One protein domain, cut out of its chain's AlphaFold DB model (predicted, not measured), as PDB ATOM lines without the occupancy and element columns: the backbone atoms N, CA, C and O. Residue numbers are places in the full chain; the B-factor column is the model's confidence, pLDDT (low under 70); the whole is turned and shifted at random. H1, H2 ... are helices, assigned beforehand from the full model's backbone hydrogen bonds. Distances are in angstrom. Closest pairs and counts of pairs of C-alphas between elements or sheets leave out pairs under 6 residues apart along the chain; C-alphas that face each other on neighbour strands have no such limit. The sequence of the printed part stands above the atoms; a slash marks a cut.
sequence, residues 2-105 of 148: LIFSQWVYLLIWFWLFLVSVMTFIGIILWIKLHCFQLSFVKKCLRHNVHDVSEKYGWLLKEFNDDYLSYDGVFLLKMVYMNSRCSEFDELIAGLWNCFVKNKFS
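Overview. This is residues 2 to 105 of the 148 residues of an uncharacterized protein of Bugula neritina (UniProt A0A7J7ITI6). One very long helix, H1, runs into a small head of helices; its residues 2 to 29 stick out as a bare arm, and its last part packs in the head with H3 and H4, which both cross it at about a right angle, while H2 sits close by. Residues 81 to 86, at the turn between H3 and H4, also stick out. The printed part has 104 residues with four named helices, H1 to H4 in chain order, no named strand, and the class all helix. The whole is extended, with a radius of gyration of the C-alphas of 21.2 A, and spans 74 by 27 by 21 A, the arm making the length.

Arrangement. H1, residues 2 to 48, has a kink of 26 degrees near residue 37. With residues 34 to 38 alone it touches residues 73 to 77 of H3, residues 70 to 82, about perpendicular at 84 degrees; the closest C-alphas are those of His 34 and Phe 74, 7.7 A apart. With residues 44 to 48 alone it touches residues 89 to 93 of H4, residues 87 to 105, about perpendicular at 76 degrees; the closest C-alphas are those of Asn 48 and Ala 93, 7.6 A. H3 and H4 are close but not clearly touching, at a shallow tilt of 29 degrees, opposite ways; their closest C-alphas, of Tyr 80 and Phe 88, are 5.9 A apart. H2, residues 57 to 67, is close to H4 but not clearly touching, with the C-alphas of Phe 63 and Phe 99 closest at 7.3 A. H2 and H3 meet only through their link. Every O i to N i+4 pair is within hydrogen-bond range in H2 and H4, against 39 of 43 in H1 and 8 of 9 in H3.

Along the chain. H1 measures 68.4 A from C-alpha 2 at (16.453, -78.431, 14.972) to C-alpha 48 at (27.521, -12.183, 28.152). H2 measures 14.8 A, H3 19.0 A, and H4 26.6 A, ending at C-alpha 105 at (8.942, -14.681, 40.889).

Size, cuts and confidence. The C-alphas of Leu 2 and Asp 51, the two farthest apart, are 74.7 A apart. The printed part has no cut and no long link. Mean pLDDT of the printed part is 72.6; 48 residues are under 70, among them residues 32 to 57.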
ATOM      1  N   LEU A   2      15.869 -79.005  13.733       67.62
ATOM      2  CA  LEU A   2      16.453 -78.431  14.972       67.62
ATOM      3  C   LEU A   2      17.824 -77.734  14.817       67.62
ATOM      4  O   LEU A   2      18.135 -76.812  15.563       67.62
ATOM      5  N   ILE A   3      18.642 -78.135  13.836       78.25
ATOM      6  CA  ILE A   3      19.976 -77.540  13.645       78.25
ATOM      7  C   ILE A   3      19.879 -76.080  13.160       78.25
ATOM      8  O   ILE A   3      20.636 -75.230  13.607       78.25
ATOM      9  N   PHE A   4      18.910 -75.754  12.296       74.19
ATOM     10  CA  PHE A   4      18.791 -74.413  11.705       74.19
ATOM     11  C   PHE A   4      18.446 -73.350  12.756       74.19
ATOM     12  O   PHE A   4      19.055 -72.282  12.770       74.19
ATOM     13  N   SER A   5      17.543 -73.674  13.690       81.12
ATOM     14  CA  SER A   5      17.197 -72.803  14.820       81.12
ATOM     15  C   SER A   5      18.381 -72.536  15.751       81.12
ATOM     16  O   SER A   5      18.466 -71.462  16.338       81.12
ATOM     17  N   GLN A   6      19.319 -73.480  15.867       84.56
ATOM     18  CA  GLN A   6      20.478 -73.335  16.744       84.56
ATOM     19  C   GLN A   6      21.526 -72.374  16.164       84.56
ATOM     20  O   GLN A   6      22.039 -71.516  16.880       84.56
ATOM     21  N   TRP A   7      21.815 -72.471  14.865       85.00
ATOM     22  CA  TRP A   7      22.808 -71.608  14.216       85.00
ATOM     23  C   TRP A   7      22.285 -70.186  13.960       85.00
ATOM     24  O   TRP A   7      23.026 -69.222  14.143       85.00
ATOM     25  N   VAL A   8      21.001 -70.029  13.602       90.19
ATOM     26  CA  VAL A   8      20.399 -68.702  13.362       90.19
ATOM     27  C   VAL A   8      20.283 -67.871  14.644       90.19
ATOM     28  O   VAL A   8      20.468 -66.655  14.612       90.19
ATOM     29  N   TYR A   9      20.048 -68.522  15.788       87.62
ATOM     30  CA  TYR A   9      19.986 -67.858  17.089       87.62
ATOM     31  C   TYR A   9      21.324 -67.207  17.457       87.62
ATOM     32  O   TYR A   9      21.356 -66.054  17.887       87.62
ATOM     33  N   LEU A  10      22.438 -67.908  17.215       87.44
ATOM     34  CA  LEU A  10      23.782 -67.387  17.481       87.44
ATOM     35  C   LEU A  10      24.122 -66.177  16.595       87.44
ATOM     36  O   LEU A  10      24.722 -65.220  17.080       87.44
ATOM     37  N   LEU A  11      23.693 -66.184  15.328       88.88
ATOM     38  CA  LEU A  11      23.903 -65.064  14.404       88.88
ATOM     39  C   LEU A  11      23.137 -63.804  14.839       88.88
ATOM     40  O   LEU A  11      23.709 -62.716  14.876       88.88
ATOM     41  N   ILE A  12      21.856 -63.948  15.190       91.50
ATOM     42  CA  ILE A  12      21.009 -62.828  15.627       91.50
ATOM     43  C   ILE A  12      21.509 -62.255  16.946       91.50
ATOM     44  O   ILE A  12      21.588 -61.039  17.096       91.50
ATOM     45  N   TRP A  13      21.885 -63.114  17.890       91.56
ATOM     46  CA  TRP A  13      22.395 -62.668  19.179       91.56
ATOM     47  C   TRP A  13      23.711 -61.891  19.034       91.56
ATOM     48  O   TRP A  13      23.854 -60.812  19.609       91.56
ATOM     49  N   PHE A  14      24.634 -62.371  18.193       90.88
ATOM     50  CA  PHE A  14      25.871 -61.655  17.876       90.88
ATOM     51  C   PHE A  14      25.609 -60.311  17.187       90.88
ATOM     52  O   PHE A  14      26.198 -59.294  17.553       90.88
ATOM     53  N   TRP A  15      24.696 -60.285  16.215       93.62
ATOM     54  CA  TRP A  15      24.327 -59.059  15.515       93.62
ATOM     55  C   TRP A  15      23.701 -58.025  16.456       93.62
ATOM     56  O   TRP A  15      24.088 -56.857  16.443       93.62
ATOM     57  N   LEU A  16      22.778 -58.453  17.321       92.50
ATOM     58  CA  LEU A  16      22.163 -57.594  18.332       92.50
ATOM     59  C   LEU A  16      23.200 -57.046  19.310       92.50
ATOM     60  O   LEU A  16      23.156 -55.865  19.649       92.50
ATOM     61  N   PHE A  17      24.163 -57.868  19.723       95.44
ATOM     62  CA  PHE A  17      25.269 -57.415  20.558       95.44
ATOM     63  C   PHE A  17      26.125 -56.360  19.843       95.44
ATOM     64  O   PHE A  17      26.442 -55.330  20.432       95.44
ATOM     65  N   LEU A  18      26.440 -56.555  18.560       95.00
ATOM     66  CA  LEU A  18      27.207 -55.591  17.769       95.00
ATOM     67  C   LEU A  18      26.467 -54.254  17.616       95.00
ATOM     68  O   LEU A  18      27.055 -53.200  17.856       95.00
ATOM     69  N   VAL A  19      25.176 -54.282  17.274       95.62
ATOM     70  CA  VAL A  19      24.333 -53.076  17.175       95.62
ATOM     71  C   VAL A  19      24.228 -52.370  18.528       95.62
ATOM     72  O   VAL A  19      24.328 -51.145  18.600       95.62
ATOM     73  N   SER A  20      24.089 -53.136  19.608       95.81
ATOM     74  CA  SER A  20      24.077 -52.621  20.974       95.81
ATOM     75  C   SER A  20      25.384 -51.894  21.302       95.81
ATOM     76  O   SER A  20      25.356 -50.728  21.688       95.81
ATOM     77  N   VAL A  21      26.540 -52.513  21.042       95.94
ATOM     78  CA  VAL A  21      27.860 -51.901  21.265       95.94
ATOM     79  C   VAL A  21      28.045 -50.633  20.429       95.94
ATOM     80  O   VAL A  21      28.489 -49.621  20.966       95.94
ATOM     81  N   MET A  22      27.665 -50.640  19.150       94.69
ATOM     82  CA  MET A  22      27.725 -49.442  18.299       94.69
ATOM     83  C   MET A  22      26.865 -48.303  18.857       94.69
ATOM     84  O   MET A  22      27.299 -47.150  18.897       94.69
ATOM     85  N   THR A  23      25.676 -48.635  19.356       93.31
ATOM     86  CA  THR A  23      24.767 -47.673  19.986       93.31
ATOM     87  C   THR A  23      25.363 -47.126  21.282       93.31
ATOM     88  O   THR A  23      25.390 -45.913  21.475       93.31
ATOM     89  N   PHE A  24      25.929 -47.984  22.136       94.00
ATOM     90  CA  PHE A  24      26.608 -47.565  23.363       94.00
ATOM     91  C   PHE A  24      27.814 -46.670  23.086       94.00
ATOM     92  O   PHE A  24      27.978 -45.660  23.761       94.00
ATOM     93  N   ILE A  25      28.635 -46.990  22.085       93.50
ATOM     94  CA  ILE A  25      29.771 -46.150  21.684       93.50
ATOM     95  C   ILE A  25      29.275 -44.770  21.248       93.50
ATOM     96  O   ILE A  25      29.822 -43.762  21.695       93.50
ATOM     97  N   GLY A  26      28.206 -44.719  20.446       85.75
ATOM     98  CA  GLY A  26      27.527 -43.475  20.095       85.75
ATOM     99  C   GLY A  26      27.102 -42.703  21.343       85.75
ATOM    100  O   GLY A  26      27.570 -41.593  21.570       85.75
ATOM    101  N   ILE A  27      26.307 -43.311  22.216       84.19
ATOM    102  CA  ILE A  27      25.824 -42.675  23.448       84.19
ATOM    103  C   ILE A  27      26.992 -42.154  24.307       84.19
ATOM    104  O   ILE A  27      26.974 -41.006  24.744       84.19
ATOM    105  N   ILE A  28      28.052 -42.943  24.495       84.94
ATOM    106  CA  ILE A  28      29.218 -42.574  25.314       84.94
ATOM    107  C   ILE A  28      30.002 -41.406  24.698       84.94
ATOM    108  O   ILE A  28      30.381 -40.478  25.418       84.94
ATOM    109  N   LEU A  29      30.246 -41.419  23.383       82.12
ATOM    110  CA  LEU A  29      30.904 -40.312  22.675       82.12
ATOM    111  C   LEU A  29      30.088 -39.022  22.800       82.12
ATOM    112  O   LEU A  29      30.644 -37.951  23.051       82.12
ATOM    113  N   TRP A  30      28.767 -39.133  22.692       72.94
ATOM    114  CA  TRP A  30      27.853 -38.008  22.825       72.94
ATOM    115  C   TRP A  30      27.809 -37.456  24.247       72.94
ATOM    116  O   TRP A  30      27.869 -36.234  24.391       72.94
ATOM    117  N   ILE A  31      27.788 -38.320  25.267       75.75
ATOM    118  CA  ILE A  31      27.868 -37.945  26.688       75.75
ATOM    119  C   ILE A  31      29.192 -37.240  26.981       75.75
ATOM    120  O   ILE A  31      29.198 -36.171  27.588       75.75
ATOM    121  N   LYS A  32      30.325 -37.782  26.515       68.69
ATOM    122  CA  LYS A  32      31.629 -37.135  26.722       68.69
ATOM    123  C   LYS A  32      31.684 -35.764  26.064       68.69
ATOM    124  O   LYS A  32      32.084 -34.802  26.715       68.69
ATOM    125  N   LEU A  33      31.229 -35.648  24.819       65.56
ATOM    126  CA  LEU A  33      31.136 -34.360  24.133       65.56
ATOM    127  C   LEU A  33      30.188 -33.393  24.867       65.56
ATOM    128  O   LEU A  33      30.461 -32.197  24.934       65.56
ATOM    129  N   HIS A  34      29.111 -33.910  25.468       61.97
ATOM    130  CA  HIS A  34      28.188 -33.134  26.296       61.97
ATOM    131  C   HIS A  34      28.851 -32.549  27.542       61.97
ATOM    132  O   HIS A  34      28.706 -31.358  27.811       61.97
ATOM    133  N   CYS A  35      29.625 -33.360  28.265       61.03
ATOM    134  CA  CYS A  35      30.344 -32.920  29.458       61.03
ATOM    135  C   CYS A  35      31.375 -31.824  29.153       61.03
ATOM    136  O   CYS A  35      31.543 -30.900  29.947       61.03
ATOM    137  N   PHE A  36      32.044 -31.874  27.995       57.47
ATOM    138  CA  PHE A  36      32.992 -30.826  27.599       57.47
ATOM    139  C   PHE A  36      32.300 -29.495  27.256       57.47
ATOM    140  O   PHE A  36      32.826 -28.430  27.585       57.47
ATOM    141  N   GLN A  37      31.100 -29.526  26.668       58.00
ATOM    142  CA  GLN A  37      30.353 -28.315  26.306       58.00
ATOM    143  C   GLN A  37      29.695 -27.607  27.498       58.00
ATOM    144  O   GLN A  37      29.501 -26.395  27.437       58.00
ATOM    145  N   LEU A  38      29.467 -28.288  28.625       57.03
ATOM    146  CA  LEU A  38      29.079 -27.632  29.887       57.03
ATOM    147  C   LEU A  38      30.102 -26.578  30.331       57.03
ATOM    148  O   LEU A  38      29.750 -25.531  30.870       57.03
ATOM    149  N   SER A  39      31.385 -26.822  30.059       59.94
ATOM    150  CA  SER A  39      32.443 -25.842  30.326       59.94
ATOM    151  C   SER A  39      32.407 -24.663  29.348       59.94
ATOM    152  O   SER A  39      32.885 -23.578  29.677       59.94
ATOM    153  N   PHE A  40      31.838 -24.863  28.158       58.94
ATOM    154  CA  PHE A  40      31.673 -23.824  27.147       58.94
ATOM    155  C   PHE A  40      30.464 -22.935  27.442       58.94
ATOM    156  O   PHE A  40      30.611 -21.720  27.434       58.94
ATOM    157  N   VAL A  41      29.317 -23.508  27.828       61.84
ATOM    158  CA  VAL A  41      28.142 -22.733  28.276       61.84
ATOM    159  C   VAL A  41      28.501 -21.853  29.473       61.84
ATOM    160  O   VAL A  41      28.189 -20.666  29.479       61.84
ATOM    161  N   LYS A  42      29.274 -22.381  30.435       61.78
ATOM    162  CA  LYS A  42      29.837 -21.587  31.542       61.78
ATOM    163  C   LYS A  42      30.705 -20.419  31.061       61.78
ATOM    164  O   LYS A  42      30.679 -19.355  31.672       61.78
ATOM    165  N   LYS A  43      31.473 -20.591  29.977       64.19
ATOM    166  CA  LYS A  43      32.288 -19.518  29.380       64.19
ATOM    167  C   LYS A  43      31.444 -18.498  28.609       64.19
ATOM    168  O   LYS A  43      31.715 -17.311  28.749       64.19
ATOM    169  N   CYS A  44      30.424 -18.927  27.867       61.91
ATOM    170  CA  CYS A  44      29.491 -18.034  27.171       61.91
ATOM    171  C   CYS A  44      28.666 -17.192  28.149       61.91
ATOM    172  O   CYS A  44      28.575 -15.980  27.974       61.91
ATOM    173  N   LEU A  45      28.150 -17.784  29.233       63.25
ATOM    174  CA  LEU A  45      27.473 -17.022  30.289       63.25
ATOM    175  C   LEU A  45      28.416 -16.010  30.951       63.25
ATOM    176  O   LEU A  45      28.019 -14.884  31.230       63.25
ATOM    177  N   ARG A  46      29.684 -16.380  31.163       61.78
ATOM    178  CA  ARG A  46      30.689 -15.469  31.732       61.78
ATOM    179  C   ARG A  46      31.019 -14.289  30.812       61.78
ATOM    180  O   ARG A  46      31.422 -13.245  31.311       61.78
ATOM    181  N   HIS A  47      30.885 -14.459  29.497       57.34
ATOM    182  CA  HIS A  47      31.148 -13.398  28.526       57.34
ATOM    183  C   HIS A  47      29.954 -12.447  28.379       57.34
ATOM    184  O   HIS A  47      30.141 -11.237  28.405       57.34
ATOM    185  N   ASN A  48      28.735 -12.986  28.305       56.59
ATOM    186  CA  ASN A  48      27.521 -12.183  28.152       56.59
ATOM    187  C   ASN A  48      27.060 -11.497  29.438       56.59
ATOM    188  O   ASN A  48      26.353 -10.496  29.386       56.59
ATOM    189  N   VAL A  49      27.460 -12.013  30.602       60.06
ATOM    190  CA  VAL A  49      27.022 -11.490  31.895       60.06
ATOM    191  C   VAL A  49      28.226 -11.030  32.719       60.06
ATOM    192  O   VAL A  49      28.554 -11.592  33.765       60.06
ATOM    193  N   HIS A  50      28.918 -10.002  32.225       53.09
ATOM    194  CA  HIS A  50      30.109  -9.449  32.879       53.09
ATOM    195  C   HIS A  50      29.799  -8.866  34.275       53.09
ATOM    196  O   HIS A  50      30.613  -8.985  35.185       53.09
ATOM    197  N   ASP A  51      28.584  -8.347  34.471       50.69
ATOM    198  CA  ASP A  51      28.164  -7.600  35.671       50.69
ATOM    199  C   ASP A  51      27.674  -8.495  36.839       50.69
ATOM    200  O   ASP A  51      27.634  -8.105  38.003       50.69
ATOM    201  N   VAL A  52      27.322  -9.754  36.560       53.34
ATOM    202  CA  VAL A  52      26.709 -10.671  37.551       53.34
ATOM    203  C   VAL A  52      27.740 -11.634  38.159       53.34
ATOM    204  O   VAL A  52      27.501 -12.223  39.219       53.34
ATOM    205  N   SER A  53      28.913 -11.774  37.527       54.25
ATOM    206  CA  SER A  53      29.932 -12.769  37.888       54.25
ATOM    207  C   SER A  53      30.592 -12.533  39.251       54.25
ATOM    208  O   SER A  53      31.070 -13.508  39.831       54.25
ATOM    209  N   GLU A  54      30.643 -11.304  39.774       55.75
ATOM    210  CA  GLU A  54      31.247 -11.045  41.093       55.75
ATOM    211  C   GLU A  54      30.260 -11.207  42.258       55.75
ATOM    212  O   GLU A  54      30.665 -11.627  43.339       55.75
ATOM    213  N   LYS A  55      28.957 -10.956  42.053       55.19
ATOM    214  CA  LYS A  55      27.948 -11.023  43.132       55.19
ATOM    215  C   LYS A  55      27.097 -12.295  43.161       55.19
ATOM    216  O   LYS A  55      26.630 -12.674  44.233       55.19
ATOM    217  N   TYR A  56      26.891 -12.975  42.032       62.41
ATOM    218  CA  TYR A  56      25.897 -14.057  41.925       62.41
ATOM    219  C   TYR A  56      26.457 -15.360  41.334       62.41
ATOM    220  O   TYR A  56      25.721 -16.164  40.763       62.41
ATOM    221  N   GLY A  57      27.758 -15.623  41.504       64.44
ATOM    222  CA  GLY A  57      28.391 -16.860  41.023       64.44
ATOM    223  C   GLY A  57      27.750 -18.153  41.558       64.44
ATOM    224  O   GLY A  57      27.752 -19.174  40.872       64.44
ATOM    225  N   TRP A  58      27.137 -18.107  42.746       70.56
ATOM    226  CA  TRP A  58      26.375 -19.224  43.315       70.56
ATOM    227  C   TRP A  58      25.070 -19.494  42.549       70.56
ATOM    228  O   TRP A  58      24.737 -20.650  42.309       70.56
ATOM    229  N   LEU A  59      24.388 -18.445  42.079       69.88
ATOM    230  CA  LEU A  59      23.147 -18.540  41.307       69.88
ATOM    231  C   LEU A  59      23.402 -19.122  39.911       69.88
ATOM    232  O   LEU A  59      22.569 -19.839  39.368       69.88
ATOM    233  N   LEU A  60      24.587 -18.861  39.351       68.31
ATOM    234  CA  LEU A  60      25.048 -19.459  38.097       68.31
ATOM    235  C   LEU A  60      25.292 -20.968  38.232       68.31
ATOM    236  O   LEU A  60      25.019 -21.742  37.314       68.31
ATOM    237  N   LYS A  61      25.827 -21.385  39.385       69.81
ATOM    238  CA  LYS A  61      26.024 -22.798  39.707       69.81
ATOM    239  C   LYS A  61      24.676 -23.492  39.895       69.81
ATOM    240  O   LYS A  61      24.474 -24.538  39.295       69.81
ATOM    241  N   GLU A  62      23.766 -22.861  40.633       73.25
ATOM    242  CA  GLU A  62      22.393 -23.332  40.843       73.25
ATOM    243  C   GLU A  62      21.626 -23.450  39.522       73.25
ATOM    244  O   GLU A  62      20.993 -24.461  39.257       73.25
ATOM    245  N   PHE A  63      21.742 -22.459  38.636       70.25
ATOM    246  CA  PHE A  63      21.164 -22.516  37.294       70.25
ATOM    247  C   PHE A  63      21.645 -23.741  36.520       70.25
ATOM    248  O   PHE A  63      20.846 -24.444  35.914       70.25
ATOM    249  N   ASN A  64      22.949 -24.015  36.549       69.38
ATOM    250  CA  ASN A  64      23.521 -25.134  35.813       69.38
ATOM    251  C   ASN A  64      23.151 -26.503  36.409       69.38
ATOM    252  O   ASN A  64      23.108 -27.470  35.660       69.38
ATOM    253  N   ASP A  65      22.963 -26.606  37.725       69.25
ATOM    254  CA  ASP A  65      22.693 -27.881  38.410       69.25
ATOM    255  C   ASP A  65      21.187 -28.194  38.488       69.25
ATOM    256  O   ASP A  65      20.765 -29.320  38.228       69.25
ATOM    257  N   ASP A  66      20.377 -27.181  38.801       68.56
ATOM    258  CA  ASP A  66      18.948 -27.302  39.119       68.56
ATOM    259  C   ASP A  66      18.064 -27.026  37.889       68.56
ATOM    260  O   ASP A  66      17.096 -27.736  37.627       68.56
ATOM    261  N   TYR A  67      18.416 -26.017  37.080       64.44
ATOM    262  CA  TYR A  67      17.607 -25.592  35.925       64.44
ATOM    263  C   TYR A  67      18.081 -26.193  34.598       64.44
ATOM    264  O   TYR A  67      17.280 -26.529  33.729       64.44
ATOM    265  N   LEU A  68      19.393 -26.368  34.447       68.00
ATOM    266  CA  LEU A  68      20.039 -27.014  33.308       68.00
ATOM    267  C   LEU A  68      20.337 -28.489  33.619       68.00
ATOM    268  O   LEU A  68      21.411 -28.999  33.306       68.00
ATOM    269  N   SER A  69      19.388 -29.178  34.256       66.69
ATOM    270  CA  SER A  69      19.501 -30.612  34.528       66.69
ATOM    271  C   SER A  69      19.604 -31.434  33.227       66.69
ATOM    272  O   SER A  69      19.528 -30.888  32.123       66.69
ATOM    273  N   TYR A  70      19.792 -32.753  33.343       58.09
ATOM    274  CA  TYR A  70      20.216 -33.672  32.266       58.09
ATOM    275  C   TYR A  70      19.473 -33.498  30.915       58.09
ATOM    276  O   TYR A  70      20.099 -33.610  29.860       58.09
ATOM    277  N   ASP A  71      18.182 -33.145  30.935       64.44
ATOM    278  CA  ASP A  71      17.365 -32.889  29.737       64.44
ATOM    279  C   ASP A  71      17.564 -31.494  29.111       64.44
ATOM    280  O   ASP A  71      17.577 -31.350  27.885       64.44
ATOM    281  N   GLY A  72      17.774 -30.453  29.924       70.38
ATOM    282  CA  GLY A  72      17.916 -29.070  29.455       70.38
ATOM    283  C   GLY A  72      19.209 -28.848  28.674       70.38
ATOM    284  O   GLY A  72      19.214 -28.170  27.649       70.38
ATOM    285  N   VAL A  73      20.302 -29.486  29.103       71.62
ATOM    286  CA  VAL A  73      21.591 -29.423  28.395       71.62
ATOM    287  C   VAL A  73      21.478 -30.087  27.026       71.62
ATOM    288  O   VAL A  73      21.982 -29.546  26.039       71.62
ATOM    289  N   PHE A  74      20.804 -31.239  26.953       69.44
ATOM    290  CA  PHE A  74      20.595 -31.972  25.707       69.44
ATOM    291  C   PHE A  74      19.772 -31.176  24.704       69.44
ATOM    292  O   PHE A  74      20.177 -31.046  23.548       69.44
ATOM    293  N   LEU A  75      18.677 -30.570  25.164       76.31
ATOM    294  CA  LEU A  75      17.860 -29.693  24.337       76.31
ATOM    295  C   LEU A  75      18.679 -28.511  23.803       76.31
ATOM    296  O   LEU A  75      18.666 -28.232  22.607       76.31
ATOM    297  N   LEU A  76      19.467 -27.868  24.669       73.94
ATOM    298  CA  LEU A  76      20.303 -26.723  24.309       73.94
ATOM    299  C   LEU A  76      21.366 -27.093  23.269       73.94
ATOM    300  O   LEU A  76      21.641 -26.318  22.359       73.94
ATOM    301  N   LYS A  77      21.919 -28.308  23.349       71.56
ATOM    302  CA  LYS A  77      22.835 -28.849  22.338       71.56
ATOM    303  C   LYS A  77      22.126 -29.186  21.032       71.56
ATOM    304  O   LYS A  77      22.679 -28.914  19.971       71.56
ATOM    305  N   MET A  78      20.931 -29.772  21.091       72.12
ATOM    306  CA  MET A  78      20.107 -30.012  19.904       72.12
ATOM    307  C   MET A  78      19.839 -28.697  19.175       72.12
ATOM    308  O   MET A  78      20.064 -28.618  17.971       72.12
ATOM    309  N   VAL A  79      19.469 -27.645  19.903       76.69
ATOM    310  CA  VAL A  79      19.278 -26.313  19.324       76.69
ATOM    311  C   VAL A  79      20.602 -25.752  18.805       76.69
ATOM    312  O   VAL A  79      20.657 -25.348  17.656       76.69
ATOM    313  N   TYR A  80      21.704 -25.834  19.556       72.12
ATOM    314  CA  TYR A  80      23.026 -25.382  19.093       72.12
ATOM    315  C   TYR A  80      23.495 -26.058  17.797       72.12
ATOM    316  O   TYR A  80      24.111 -25.423  16.950       72.12
ATOM    317  N   MET A  81      23.231 -27.358  17.641       71.56
ATOM    318  CA  MET A  81      23.613 -28.114  16.444       71.56
ATOM    319  C   MET A  81      22.722 -27.779  15.242       71.56
ATOM    320  O   MET A  81      23.162 -27.932  14.105       71.56
ATOM    321  N   ASN A  82      21.485 -27.338  15.488       74.12
ATOM    322  CA  ASN A  82      20.529 -26.957  14.447       74.12
ATOM    323  C   ASN A  82      20.563 -25.453  14.117       74.12
ATOM    324  O   ASN A  82      20.230 -25.064  12.999       74.12
ATOM    325  N   SER A  83      21.005 -24.610  15.047       72.94
ATOM    326  CA  SER A  83      21.108 -23.161  14.892       72.94
ATOM    327  C   SER A  83      22.490 -22.770  14.383       72.94
ATOM    328  O   SER A  83      23.522 -23.249  14.856       72.94
ATOM    329  N   ARG A  84      22.549 -21.842  13.424       60.47
ATOM    330  CA  ARG A  84      23.835 -21.234  13.059       60.47
ATOM    331  C   ARG A  84      24.290 -20.384  14.240       60.47
ATOM    332  O   ARG A  84      23.511 -19.584  14.739       60.47
ATOM    333  N   CYS A  85      25.546 -20.571  14.639       61.72
ATOM    334  CA  CYS A  85      26.287 -20.030  15.791       61.72
ATOM    335  C   CYS A  85      25.899 -18.648  16.389       61.72
ATOM    336  O   CYS A  85      26.294 -18.379  17.516       61.72
ATOM    337  N   SER A  86      25.170 -17.768  15.694       62.97
ATOM    338  CA  SER A  86      24.702 -16.468  16.199       62.97
ATOM    339  C   SER A  86      23.415 -16.530  17.032       62.97
ATOM    340  O   SER A  86      23.266 -15.747  17.959       62.97
ATOM    341  N   GLU A  87      22.487 -17.444  16.740       64.06
ATOM    342  CA  GLU A  87      21.159 -17.480  17.398       64.06
ATOM    343  C   GLU A  87      21.202 -18.129  18.793       64.06
ATOM    344  O   GLU A  87      20.339 -17.906  19.640       64.06
ATOM    345  N   PHE A  88      22.237 -18.926  19.055       69.31
ATOM    346  CA  PHE A  88      22.409 -19.627  20.325       69.31
ATOM    347  C   PHE A  88      22.689 -18.684  21.499       69.31
ATOM    348  O   PHE A  88      22.295 -18.968  22.629       69.31
ATOM    349  N   ASP A  89      23.380 -17.576  21.239       69.88
ATOM    350  CA  ASP A  89      23.786 -16.636  22.278       69.88
ATOM    351  C   ASP A  89      22.576 -15.861  22.832       69.88
ATOM    352  O   ASP A  89      22.363 -15.792  24.042       69.88
ATOM    353  N   GLU A  90      21.686 -15.417  21.943       73.88
ATOM    354  CA  GLU A  90      20.423 -14.770  22.310       73.88
ATOM    355  C   GLU A  90      19.475 -15.734  23.044       73.88
ATOM    356  O   GLU A  90      18.843 -15.368  24.039       73.88
ATOM    357  N   LEU A  91      19.448 -17.006  22.631       77.00
ATOM    358  CA  LEU A  91      18.706 -18.062  23.320       77.00
ATOM    359  C   LEU A  91      19.230 -18.295  24.749       77.00
ATOM    360  O   LEU A  91      18.435 -18.393  25.688       77.00
ATOM    361  N   ILE A  92      20.556 -18.360  24.936       75.19
ATOM    362  CA  ILE A  92      21.176 -18.531  26.262       75.19
ATOM    363  C   ILE A  92      20.823 -17.357  27.179       75.19
ATOM    364  O   ILE A  92      20.498 -17.558  28.352       75.19
ATOM    365  N   ALA A  93      20.854 -16.136  26.636       73.88
ATOM    366  CA  ALA A  93      20.518 -14.920  27.359       73.88
ATOM    367  C   ALA A  93      19.028 -14.889  27.733       73.88
ATOM    368  O   ALA A  93      18.677 -14.506  28.852       73.88
ATOM    369  N   GLY A  94      18.150 -15.350  26.840       76.94
ATOM    370  CA  GLY A  94      16.723 -15.523  27.103       76.94
ATOM    371  C   GLY A  94      16.449 -16.528  28.226       76.94
ATOM    372  O   GLY A  94      15.715 -16.213  29.167       76.94
ATOM    373  N   LEU A  95      17.093 -17.703  28.188       77.62
ATOM    374  CA  LEU A  95      16.974 -18.720  29.241       77.62
ATOM    375  C   LEU A  95      17.439 -18.193  30.603       77.62
ATOM    376  O   LEU A  95      16.753 -18.406  31.605       77.62
ATOM    377  N   TRP A  96      18.576 -17.494  30.645       75.62
ATOM    378  CA  TRP A  96      19.099 -16.900  31.874       75.62
ATOM    379  C   TRP A  96      18.130 -15.871  32.460       75.62
ATOM    380  O   TRP A  96      17.783 -15.944  33.639       75.62
ATOM    381  N   ASN A  97      17.622 -14.955  31.631       75.00
ATOM    382  CA  ASN A  97      16.640 -13.962  32.062       75.00
ATOM    383  C   ASN A  97      15.352 -14.612  32.579       75.00
ATOM    384  O   ASN A  97      14.791 -14.155  33.573       75.00
ATOM    385  N   CYS A  98      14.891 -15.689  31.942       74.00
ATOM    386  CA  CYS A  98      13.705 -16.416  32.377       74.00
ATOM    387  C   CYS A  98      13.931 -17.141  33.712       74.00
ATOM    388  O   CYS A  98      13.067 -17.091  34.583       74.00
ATOM    389  N   PHE A  99      15.099 -17.755  33.916       74.38
ATOM    390  CA  PHE A  99      15.459 -18.391  35.185       74.38
ATOM    391  C   PHE A  99      15.568 -17.391  36.330       74.38
ATOM    392  O   PHE A  99      15.012 -17.618  37.402       74.38
ATOM    393  N   VAL A 100      16.264 -16.278  36.093       75.69
ATOM    394  CA  VAL A 100      16.411 -15.194  37.062       75.69
ATOM    395  C   VAL A 100      15.027 -14.672  37.437       75.69
ATOM    396  O   VAL A 100      14.671 -14.695  38.614       75.69
ATOM    397  N   LYS A 101      14.195 -14.326  36.447       74.75
ATOM    398  CA  LYS A 101      12.798 -13.937  36.677       74.75
ATOM    399  C   LYS A 101      12.035 -14.994  37.459       74.75
ATOM    400  O   LYS A 101      11.363 -14.635  38.406       74.75
ATOM    401  N   ASN A 102      12.170 -16.278  37.135       72.06
ATOM    402  CA  ASN A 102      11.447 -17.344  37.822       72.06
ATOM    403  C   ASN A 102      11.937 -17.579  39.262       72.06
ATOM    404  O   ASN A 102      11.122 -17.843  40.134       72.06
ATOM    405  N   LYS A 103      13.233 -17.451  39.570       69.31
ATOM    406  CA  LYS A 103      13.736 -17.535  40.956       69.31
ATOM    407  C   LYS A 103      13.327 -16.304  41.780       69.31
ATOM    408  O   LYS A 103      13.059 -16.455  42.966       69.31
ATOM    409  N   PHE A 104      13.207 -15.123  41.165       66.12
ATOM    410  CA  PHE A 104      12.667 -13.920  41.820       66.12
ATOM    411  C   PHE A 104      11.119 -13.912  41.898       66.12
ATOM    412  O   PHE A 104      10.571 -13.410  42.873       66.12
ATOM    413  N   SER A 105      10.413 -14.525  40.936       59.28
ATOM    414  CA  SER A 105       8.942 -14.681  40.889       59.28
ATOM    415  C   SER A 105       8.412 -15.945  41.564       59.28
ATOM    416  O   SER A 105       7.210 -16.035  41.788       59.28
TER     417      SER A 105